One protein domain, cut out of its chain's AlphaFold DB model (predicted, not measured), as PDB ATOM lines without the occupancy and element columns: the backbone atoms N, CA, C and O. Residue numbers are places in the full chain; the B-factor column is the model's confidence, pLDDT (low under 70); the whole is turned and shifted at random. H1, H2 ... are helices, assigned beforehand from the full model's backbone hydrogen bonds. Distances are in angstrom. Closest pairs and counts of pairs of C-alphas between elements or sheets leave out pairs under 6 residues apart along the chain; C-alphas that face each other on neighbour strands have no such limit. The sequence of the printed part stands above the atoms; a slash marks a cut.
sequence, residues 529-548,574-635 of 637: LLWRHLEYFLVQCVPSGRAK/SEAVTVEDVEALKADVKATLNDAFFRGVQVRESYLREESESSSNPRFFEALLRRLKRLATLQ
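This is residues 529 to 548 and 574 to 635 of the 637 residues of the protein "Putative nuclear pore complex protein" of Ixodes ricinus (UniProt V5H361). The longest helix, H4, folds back beside H3, which forms a wide arch with H2; H1 packs on residues 624 to 631 of H4. Residues 611 to 616 stick out. The printed part has 82 residues with four named helices, H1 to H4, and no named strand: all helix. It is a loose rod, radius of gyration of the C-alphas 15.7 A, spanning 51 by 25 by 18 A.

H4, residues 618 to 633, measures 23.2 A and ends with C-alpha 633 at (240.740, 253.771, 246.135). H3 is residues 595 to 609, 20.8 A; H2, residues 579 to 592, 19.8 A. H1, residues 529 to 540, begins with C-alpha 529 at (225.730, 253.147, 256.976).

H4 touches H1 with residues 624 to 631 alone, closest C-alphas Trp 531 and Leu 628, 5.7 A, at a steep tilt of 40 degrees, the same way. H3 and H4, a helical hairpin, only just touch, with 3 pairs of C-alphas within 8 A, closest Arg 609 and Pro 618, 7.0 A. H2 is close but not clearly touching H1 and H4. Every O i to N i+4 pair is within hydrogen-bond range in H1 and H2, 8 of 11 in H3, 11 of 12 in H4.

Residues 549 to 573 are not printed; C-alphas 548 and 574 are 13.7 A apart. Among residues under pLDDT 70 are 542 to 548 and 607 to 619.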
ATOM      1  N   LEU A 529     225.027 253.215 255.695       88.75
ATOM      2  CA  LEU A 529     225.730 253.147 256.976       88.75
ATOM      3  C   LEU A 529     227.228 252.913 256.784       88.75
ATOM      4  O   LEU A 529     228.027 253.639 257.377       88.75
ATOM      5  N   LEU A 530     227.610 251.956 255.934       89.88
ATOM      6  CA  LEU A 530     229.012 251.660 255.647       89.88
ATOM      7  C   LEU A 530     229.719 252.885 255.059       89.88
ATOM      8  O   LEU A 530     230.793 253.263 255.524       89.88
ATOM      9  N   TRP A 531     229.094 253.542 254.080       89.25
ATOM     10  CA  TRP A 531     229.639 254.745 253.457       89.25
ATOM     11  C   TRP A 531     229.850 255.871 254.469       89.25
ATOM     12  O   TRP A 531     230.943 256.429 254.526       89.25
ATOM     13  N   ARG A 532     228.840 256.184 255.286       85.50
ATOM     14  CA  ARG A 532     228.912 257.280 256.263       85.50
ATOM     15  C   ARG A 532     229.979 257.055 257.327       85.50
ATOM     16  O   ARG A 532     230.704 257.989 257.656       85.50
ATOM     17  N   HIS A 533     230.108 255.831 257.833       84.69
ATOM     18  CA  HIS A 533     231.137 255.518 258.822       84.69
ATOM     19  C   HIS A 533     232.543 255.542 258.210       84.69
ATOM     20  O   HIS A 533     233.454 256.091 258.821       84.69
ATOM     21  N   LEU A 534     232.729 255.016 256.994       86.62
ATOM     22  CA  LEU A 534     234.023 255.092 256.304       86.62
ATOM     23  C   LEU A 534     234.414 256.531 255.957       86.62
ATOM     24  O   LEU A 534     235.574 256.896 256.111       86.62
ATOM     25  N   GLU A 535     233.463 257.358 255.519       85.12
ATOM     26  CA  GLU A 535     233.691 258.787 255.290       85.12
ATOM     27  C   GLU A 535     234.146 259.478 256.580       85.12
ATOM     28  O   GLU A 535     235.127 260.220 256.562       85.12
ATOM     29  N   TYR A 536     233.498 259.186 257.712       80.62
ATOM     30  CA  TYR A 536     233.923 259.717 259.003       80.62
ATOM     31  C   TYR A 536     235.346 259.266 259.363       80.62
ATOM     32  O   TYR A 536     236.219 260.109 259.551       80.62
ATOM     33  N   PHE A 537     235.617 257.957 259.408       81.06
ATOM     34  CA  PHE A 537     236.909 257.436 259.868       81.06
ATOM     35  C   PHE A 537     238.086 257.796 258.956       81.06
ATOM     36  O   PHE A 537     239.181 258.035 259.455       81.06
ATOM     37  N   LEU A 538     237.882 257.833 257.635       80.75
ATOM     38  CA  LEU A 538     238.969 258.046 256.673       80.75
ATOM     39  C   LEU A 538     239.175 259.514 256.289       80.75
ATOM     40  O   LEU A 538     240.257 259.853 255.815       80.75
ATOM     41  N   VAL A 539     238.155 260.367 256.435       79.44
ATOM     42  CA  VAL A 539     238.202 261.760 255.950       79.44
ATOM     43  C   VAL A 539     238.050 262.780 257.077       79.44
ATOM     44  O   VAL A 539     238.684 263.829 257.023       79.44
ATOM     45  N   GLN A 540     237.209 262.511 258.078       75.56
ATOM     46  CA  GLN A 540     236.823 263.510 259.086       75.56
ATOM     47  C   GLN A 540     237.479 263.283 260.455       75.56
ATOM     48  O   GLN A 540     237.657 264.235 261.211       75.56
ATOM     49  N   CYS A 541     237.827 262.040 260.784       73.25
ATOM     50  CA  CYS A 541     238.381 261.663 262.078       73.25
ATOM     51  C   CYS A 541     239.824 262.164 262.231       73.25
ATOM     52  O   CYS A 541     240.674 261.891 261.384       73.25
ATOM     53  N   VAL A 542     240.119 262.840 263.346       69.25
ATOM     54  CA  VAL A 542     241.488 263.189 263.752       69.25
ATOM     55  C   VAL A 542     241.928 262.171 264.813       69.25
ATOM     56  O   VAL A 542     241.450 262.249 265.947       69.25
ATOM     57  N   PRO A 543     242.770 261.178 264.467       63.59
ATOM     58  CA  PRO A 543     243.146 260.114 265.391       63.59
ATOM     59  C   PRO A 543     244.035 260.646 266.519       63.59
ATOM     60  O   PRO A 543     244.897 261.502 266.315       63.59
ATOM     61  N   SER A 544     243.849 260.113 267.724       61.03
ATOM     62  CA  SER A 544     244.647 260.512 268.887       61.03
ATOM     63  C   SER A 544     245.954 259.722 268.974       61.03
ATOM     64  O   SER A 544     245.952 258.495 268.946       61.03
ATOM     65  N   GLY A 545     247.087 260.417 269.138       44.22
ATOM     66  CA  GLY A 545     248.433 259.816 269.206       44.22
ATOM     67  C   GLY A 545     248.786 259.110 270.525       44.22
ATOM     68  O   GLY A 545     249.909 258.641 270.694       44.22
ATOM     69  N   ARG A 546     247.866 259.040 271.497       41.94
ATOM     70  CA  ARG A 546     248.094 258.336 272.768       41.94
ATOM     71  C   ARG A 546     247.598 256.896 272.653       41.94
ATOM     72  O   ARG A 546     246.404 256.644 272.779       41.94
ATOM     73  N   ALA A 547     248.534 255.960 272.509       39.06
ATOM     74  CA  ALA A 547     248.301 254.526 272.651       39.06
ATOM     75  C   ALA A 547     247.909 254.187 274.101       39.06
ATOM     76  O   ALA A 547     248.713 253.755 274.925       39.06
ATOM     77  N   LYS A 548     246.646 254.412 274.450       38.25
ATOM     78  CA  LYS A 548     245.989 253.591 275.459       38.25
ATOM     79  C   LYS A 548     245.039 252.710 274.671       38.25
ATOM     80  O   LYS A 548     244.135 253.243 274.043       38.25
ATOM     81  N   SER A 574     236.179 261.558 269.113       41.22
ATOM     82  CA  SER A 574     237.422 261.594 268.323       41.22
ATOM     83  C   SER A 574     238.672 261.181 269.118       41.22
ATOM     84  O   SER A 574     239.670 260.800 268.514       41.22
ATOM     85  N   GLU A 575     238.641 261.211 270.457       42.84
ATOM     86  CA  GLU A 575     239.763 260.768 271.300       42.84
ATOM     87  C   GLU A 575     239.831 259.246 271.511       42.84
ATOM     88  O   GLU A 575     240.802 258.748 272.083       42.84
ATOM     89  N   ALA A 576     238.819 258.497 271.057       54.50
ATOM     90  CA  ALA A 576     238.739 257.047 271.239       54.50
ATOM     91  C   ALA A 576     239.305 256.232 270.063       54.50
ATOM     92  O   ALA A 576     239.503 255.030 270.211       54.50
ATOM     93  N   VAL A 577     239.551 256.858 268.906       64.81
ATOM     94  CA  VAL A 577     240.089 256.192 267.709       64.81
ATOM     95  C   VAL A 577     241.591 256.460 267.623       64.81
ATOM     96  O   VAL A 577     242.020 257.616 267.536       64.81
ATOM     97  N   THR A 578     242.398 255.400 267.671       74.06
ATOM     98  CA  THR A 578     243.861 255.513 267.596       74.06
ATOM     99  C   THR A 578     244.352 255.541 266.146       74.06
ATOM    100  O   THR A 578     243.639 255.158 265.219       74.06
ATOM    101  N   VAL A 579     245.592 255.996 265.937       76.25
ATOM    102  CA  VAL A 579     246.242 255.943 264.613       76.25
ATOM    103  C   VAL A 579     246.350 254.492 264.118       76.25
ATOM    104  O   VAL A 579     246.069 254.230 262.952       76.25
ATOM    105  N   GLU A 580     246.654 253.552 265.019       76.81
ATOM    106  CA  GLU A 580     246.730 252.113 264.727       76.81
ATOM    107  C   GLU A 580     245.385 251.557 264.232       76.81
ATOM    108  O   GLU A 580     245.357 250.796 263.268       76.81
ATOM    109  N   ASP A 581     244.264 251.977 264.832       76.25
ATOM    110  CA  ASP A 581     242.923 251.547 264.408       76.25
ATOM    111  C   ASP A 581     242.592 252.029 262.990       76.25
ATOM    112  O   ASP A 581     241.993 251.300 262.200       76.25
ATOM    113  N   VAL A 582     242.994 253.256 262.642       80.31
ATOM    114  CA  VAL A 582     242.775 253.812 261.298       80.31
ATOM    115  C   VAL A 582     243.662 253.112 260.268       80.31
ATOM    116  O   VAL A 582     243.201 252.819 259.166       80.31
ATOM    117  N   GLU A 583     244.919 252.813 260.600       80.88
ATOM    118  CA  GLU A 583     245.818 252.059 259.719       80.88
ATOM    119  C   GLU A 583     245.342 250.615 259.507       80.88
ATOM    120  O   GLU A 583     245.302 250.143 258.366       80.88
ATOM    121  N   ALA A 584     244.890 249.945 260.571       82.44
ATOM    122  CA  ALA A 584     244.268 248.627 260.490       82.44
ATOM    123  C   ALA A 584     242.991 248.664 259.637       82.44
ATOM    124  O   ALA A 584     242.823 247.830 258.747       82.44
ATOM    125  N   LEU A 585     242.135 249.678 259.816       83.44
ATOM    126  CA  LEU A 585     240.944 249.868 258.989       83.44
ATOM    127  C   LEU A 585     241.299 250.045 257.507       83.44
ATOM    128  O   LEU A 585     240.621 249.483 256.651       83.44
ATOM    129  N   LYS A 586     242.353 250.803 257.177       82.88
ATOM    130  CA  LYS A 586     242.808 250.967 255.783       82.88
ATOM    131  C   LYS A 586     243.249 249.635 255.175       82.88
ATOM    132  O   LYS A 586     242.887 249.342 254.032       82.88
ATOM    133  N   ALA A 587     243.992 248.824 255.930       83.19
ATOM    134  CA  ALA A 587     244.396 247.488 255.500       83.19
ATOM    135  C   ALA A 587     243.178 246.566 255.296       83.19
ATOM    136  O   ALA A 587     243.054 245.940 254.241       83.19
ATOM    137  N   ASP A 588     242.241 246.559 256.247       83.50
ATOM    138  CA  ASP A 588     241.002 245.784 256.172       83.50
ATOM    139  C   ASP A 588     240.138 246.202 254.977       83.50
ATOM    140  O   ASP A 588     239.639 245.349 254.244       83.50
ATOM    141  N   VAL A 589     239.966 247.508 254.743       84.75
ATOM    142  CA  VAL A 589     239.208 248.048 253.603       84.75
ATOM    143  C   VAL A 589     239.829 247.590 252.288       84.75
ATOM    144  O   VAL A 589     239.102 247.163 251.394       84.75
ATOM    145  N   LYS A 590     241.161 247.604 252.172       83.12
ATOM    146  CA  LYS A 590     241.861 247.121 250.975       83.12
ATOM    147  C   LYS A 590     241.654 245.620 250.749       83.12
ATOM    148  O   LYS A 590     241.498 245.191 249.606       83.12
ATOM    149  N   ALA A 591     241.652 244.826 251.819       84.62
ATOM    150  CA  ALA A 591     241.444 243.384 251.734       84.62
ATOM    151  C   ALA A 591     239.986 243.023 251.391       84.62
ATOM    152  O   ALA A 591     239.741 242.161 250.544       84.62
ATOM    153  N   THR A 592     239.024 243.696 252.027       83.94
ATOM    154  CA  THR A 592     237.598 243.330 252.009       83.94
ATOM    155  C   THR A 592     236.787 244.052 250.934       83.94
ATOM    156  O   THR A 592     235.999 243.411 250.240       83.94
ATOM    157  N   LEU A 593     236.998 245.356 250.723       85.69
ATOM    158  CA  LEU A 593     236.317 246.168 249.706       85.69
ATOM    159  C   LEU A 593     237.127 246.202 248.401       85.69
ATOM    160  O   LEU A 593     237.436 247.260 247.855       85.69
ATOM    161  N   ASN A 594     237.493 245.022 247.905       85.12
ATOM    162  CA  ASN A 594     238.225 244.856 246.651       85.12
ATOM    163  C   ASN A 594     237.277 244.808 245.431       85.12
ATOM    164  O   ASN A 594     236.050 244.826 245.556       85.12
ATOM    165  N   ASP A 595     237.831 244.709 244.220       84.19
ATOM    166  CA  ASP A 595     237.008 244.641 243.006       84.19
ATOM    167  C   ASP A 595     236.067 243.423 242.971       84.19
ATOM    168  O   ASP A 595     235.026 243.486 242.318       84.19
ATOM    169  N   ALA A 596     236.387 242.318 243.655       84.44
ATOM    170  CA  ALA A 596     235.490 241.166 243.738       84.44
ATOM    171  C   ALA A 596     234.255 241.472 244.600       84.44
ATOM    172  O   ALA A 596     233.152 241.102 244.202       84.44
ATOM    173  N   PHE A 597     234.413 242.205 245.708       86.00
ATOM    174  CA  PHE A 597     233.288 242.712 246.500       86.00
ATOM    175  C   PHE A 597     232.383 243.614 245.656       86.00
ATOM    176  O   PHE A 597     231.184 243.354 245.546       86.00
ATOM    177  N   PHE A 598     232.954 244.633 245.002       85.12
ATOM    178  CA  PHE A 598     232.166 245.576 244.203       85.12
ATOM    179  C   PHE A 598     231.482 244.893 243.017       85.12
ATOM    180  O   PHE A 598     230.305 245.149 242.784       85.12
ATOM    181  N   ARG A 599     232.167 243.981 242.313       82.56
ATOM    182  CA  ARG A 599     231.539 243.172 241.257       82.56
ATOM    183  C   ARG A 599     230.433 242.283 241.811       82.56
ATOM    184  O   ARG A 599     229.378 242.210 241.200       82.56
ATOM    185  N   GLY A 600     230.644 241.638 242.957       79.62
ATOM    186  CA  GLY A 600     229.640 240.787 243.593       79.62
ATOM    187  C   GLY A 600     228.364 241.559 243.917       79.62
ATOM    188  O   GLY A 600     227.282 241.151 243.507       79.62
ATOM    189  N   VAL A 601     228.488 242.708 244.584       79.94
ATOM    190  CA  VAL A 601     227.342 243.566 244.925       79.94
ATOM    191  C   VAL A 601     226.682 244.150 243.669       79.94
ATOM    192  O   VAL A 601     225.458 244.166 243.586       79.94
ATOM    193  N   GLN A 602     227.461 244.563 242.666       79.38
ATOM    194  CA  GLN A 602     226.946 245.158 241.426       79.38
ATOM    195  C   GLN A 602     226.244 244.143 240.508       79.38
ATOM    196  O   GLN A 602     225.217 244.457 239.921       79.38
ATOM    197  N   VAL A 603     226.745 242.907 240.399       71.00
ATOM    198  CA  VAL A 603     226.046 241.825 239.674       71.00
ATOM    199  C   VAL A 603     224.711 241.509 240.344       71.00
ATOM    200  O   VAL A 603     223.740 241.177 239.679       71.00
ATOM    201  N   ARG A 604     224.647 241.629 241.670       70.69
ATOM    202  CA  ARG A 604     223.426 241.373 242.439       70.69
ATOM    203  C   ARG A 604     222.456 242.561 242.409       70.69
ATOM    204  O   ARG A 604     221.264 242.358 242.600       70.69
ATOM    205  N   GLU A 605     222.936 243.769 242.094       68.75
ATOM    206  CA  GLU A 605     222.117 244.975 241.887       68.75
ATOM    207  C   GLU A 605     221.150 244.833 240.710       68.75
ATOM    208  O   GLU A 605     220.019 245.305 240.809       68.75
ATOM    209  N   SER A 606     221.550 244.185 239.609       70.50
ATOM    210  CA  SER A 606     220.693 244.086 238.416       70.50
ATOM    211  C   SER A 606     219.329 243.468 238.732       70.50
ATOM    212  O   SER A 606     218.323 243.894 238.177       70.50
ATOM    213  N   TYR A 607     219.290 242.539 239.690       68.44
ATOM    214  CA  TYR A 607     218.072 241.882 240.163       68.44
ATOM    215  C   TYR A 607     217.229 242.747 241.113       68.44
ATOM    216  O   TYR A 607     216.020 242.564 241.201       68.44
ATOM    217  N   LEU A 608     217.845 243.704 241.813       65.12
ATOM    218  CA  LEU A 608     217.157 244.652 242.704       65.12
ATOM    219  C   LEU A 608     216.486 245.799 241.915       65.12
ATOM    220  O   LEU A 608     215.574 246.468 242.405       65.12
ATOM    221  N   ARG A 609     216.942 246.046 240.680       59.62
ATOM    222  CA  ARG A 609     216.583 247.221 239.873       59.62
ATOM    223  C   ARG A 609     215.241 247.089 239.143       59.62
ATOM    224  O   ARG A 609     214.568 248.098 238.962       59.62
ATOM    225  N   GLU A 610     214.832 245.871 238.792       56.56
ATOM    226  CA  GLU A 610     213.585 245.592 238.055       56.56
ATOM    227  C   GLU A 610     212.300 245.915 238.842       56.56
ATOM    228  O   GLU A 610     211.246 246.094 238.245       56.56
ATOM    229  N   GLU A 611     212.362 246.020 240.174       50.22
ATOM    230  CA  GLU A 611     211.195 246.353 241.016       50.22
ATOM    231  C   GLU A 611     211.186 247.807 241.518       50.22
ATOM    232  O   GLU A 611     210.208 248.251 242.117       50.22
ATOM    233  N   SER A 612     212.262 248.563 241.278       45.50
ATOM    234  CA  SER A 612     212.515 249.857 241.927       45.50
ATOM    235  C   SER A 612     212.025 251.080 241.139       45.50
ATOM    236  O   SER A 612     212.294 252.208 241.557       45.50
ATOM    237  N   GLU A 613     211.275 250.910 240.043       39.81
ATOM    238  CA  GLU A 613     210.787 252.035 239.220       39.81
ATOM    239  C   GLU A 613     209.912 253.041 239.996       39.81
ATOM    240  O   GLU A 613     209.785 254.188 239.573       39.81
ATOM    241  N   SER A 614     209.374 252.672 241.168       40.47
ATOM    242  CA  SER A 614     208.430 253.512 241.913       40.47
ATOM    243  C   SER A 614     208.882 254.049 243.280       40.47
ATOM    244  O   SER A 614     208.081 254.745 243.900       40.47
ATOM    245  N   SER A 615     210.088 253.773 243.814       42.12
ATOM    246  CA  SER A 615     210.408 254.310 245.165       42.12
ATOM    247  C   SER A 615     211.862 254.591 245.560       42.12
ATOM    248  O   SER A 615     212.067 255.302 246.545       42.12
ATOM    249  N   SER A 616     212.880 254.167 244.805       43.53
ATOM    250  CA  SER A 616     214.247 254.654 245.025       43.53
ATOM    251  C   SER A 616     214.833 255.117 243.699       43.53
ATOM    252  O   SER A 616     214.709 254.459 242.671       43.53
ATOM    253  N   ASN A 617     215.414 256.320 243.680       52.97
ATOM    254  CA  ASN A 617     216.145 256.788 242.510       52.97
ATOM    255  C   ASN A 617     217.187 255.706 242.181       52.97
ATOM    256  O   ASN A 617     218.092 255.533 242.997       52.97
ATOM    257  N   PRO A 618     217.168 255.042 241.009       55.91
ATOM    258  CA  PRO A 618     218.174 254.027 240.663       55.91
ATOM    259  C   PRO A 618     219.606 254.598 240.679       55.91
ATOM    260  O   PRO A 618     220.598 253.879 240.721       55.91
ATOM    261  N   ARG A 619     219.720 255.932 240.702       62.94
ATOM    262  CA  ARG A 619     220.953 256.698 240.900       62.94
ATOM    263  C   ARG A 619     221.499 256.664 242.333       62.94
ATOM    264  O   ARG A 619     222.672 256.967 242.508       62.94
ATOM    265  N   PHE A 620     220.692 256.365 243.352       72.69
ATOM    266  CA  PHE A 620     221.093 256.427 244.762       72.69
ATOM    267  C   PHE A 620     222.050 255.291 245.126       72.69
ATOM    268  O   PHE A 620     223.154 255.559 245.599       72.69
ATOM    269  N   PHE A 621     221.674 254.045 244.827       77.19
ATOM    270  CA  PHE A 621     222.527 252.874 245.027       77.19
ATOM    271  C   PHE A 621     223.854 253.007 244.269       77.19
ATOM    272  O   PHE A 621     224.936 252.905 244.850       77.19
ATOM    273  N   GLU A 622     223.778 253.349 242.979       79.62
ATOM    274  CA  GLU A 622     224.955 253.550 242.137       79.62
ATOM    275  C   GLU A 622     225.847 254.692 242.661       79.62
ATOM    276  O   GLU A 622     227.076 254.584 242.679       79.62
ATOM    277  N   ALA A 623     225.253 255.788 243.146       82.00
ATOM    278  CA  ALA A 623     226.001 256.875 243.769       82.00
ATOM    279  C   ALA A 623     226.706 256.432 245.059       82.00
ATOM    280  O   ALA A 623     227.861 256.823 245.261       82.00
ATOM    281  N   LEU A 624     226.059 255.626 245.909       83.38
ATOM    282  CA  LEU A 624     226.661 255.078 247.128       83.38
ATOM    283  C   LEU A 624     227.834 254.152 246.802       83.38
ATOM    284  O   LEU A 624     228.921 254.350 247.346       83.38
ATOM    285  N   LEU A 625     227.672 253.221 245.858       84.00
ATOM    286  CA  LEU A 625     228.762 252.345 245.422       84.00
ATOM    287  C   LEU A 625     229.935 253.132 244.834       84.00
ATOM    288  O   LEU A 625     231.085 252.882 245.190       84.00
ATOM    289  N   ARG A 626     229.675 254.135 243.986       85.38
ATOM    290  CA  ARG A 626     230.731 255.008 243.442       85.38
ATOM    291  C   ARG A 626     231.446 255.802 244.537       85.38
ATOM    292  O   ARG A 626     232.648 256.038 244.440       85.38
ATOM    293  N   ARG A 627     230.732 256.268 245.570       86.50
ATOM    294  CA  ARG A 627     231.338 256.956 246.727       86.50
ATOM    295  C   ARG A 627     232.195 256.000 247.556       86.50
ATOM    296  O   ARG A 627     233.335 256.341 247.845       86.50
ATOM    297  N   LEU A 628     231.697 254.800 247.847       86.81
ATOM    298  CA  LEU A 628     232.448 253.751 248.543       86.81
ATOM    299  C   LEU A 628     233.707 253.338 247.776       86.81
ATOM    300  O   LEU A 628     234.786 253.296 248.356       86.81
ATOM    301  N   LYS A 629     233.600 253.114 246.461       86.12
ATOM    302  CA  LYS A 629     234.746 252.769 245.610       86.12
ATOM    303  C   LYS A 629     235.798 253.882 245.592       86.12
ATOM    304  O   LYS A 629     236.990 253.593 245.638       86.12
ATOM    305  N   ARG A 630     235.377 255.152 245.584       85.75
ATOM    306  CA  ARG A 630     236.295 256.296 245.733       85.75
ATOM    307  C   ARG A 630     237.000 256.290 247.087       85.75
ATOM    308  O   ARG A 630     238.211 256.430 247.114       85.75
ATOM    309  N   LEU A 631     236.283 256.067 248.188       84.56
ATOM    310  CA  LEU A 631     236.902 255.980 249.518       84.56
ATOM    311  C   LEU A 631     237.898 254.817 249.625       84.56
ATOM    312  O   LEU A 631     238.972 255.001 250.187       84.56
ATOM    313  N   ALA A 632     237.580 253.658 249.043       82.50
ATOM    314  CA  ALA A 632     238.475 252.501 249.028       82.50
ATOM    315  C   ALA A 632     239.734 252.726 248.161       82.50
ATOM    316  O   ALA A 632     240.807 252.237 248.497       82.50
ATOM    317  N   THR A 633     239.622 253.486 247.064       76.62
ATOM    318  CA  THR A 633     240.740 253.771 246.135       76.62
ATOM    319  C   THR A 633     241.597 254.966 246.544       76.62
ATOM    320  O   THR A 633     242.794 254.959 246.272       76.62
ATOM    321  N   LEU A 634     241.036 255.948 247.261       68.19
ATOM    322  CA  LEU A 634     241.771 257.077 247.851       68.19
ATOM    323  C   LEU A 634     242.877 256.643 248.830       68.19
ATOM    324  O   LEU A 634     243.698 257.467 249.197       68.19
ATOM    325  N   GLN A 635     242.892 255.376 249.255       58.44
ATOM    326  CA  GLN A 635     243.891 254.801 250.165       58.44
ATOM    327  C   GLN A 635     244.973 253.971 249.437       58.44
ATOM    328  O   GLN A 635     245.762 253.286 250.086       58.44
TER     329      GLN A 635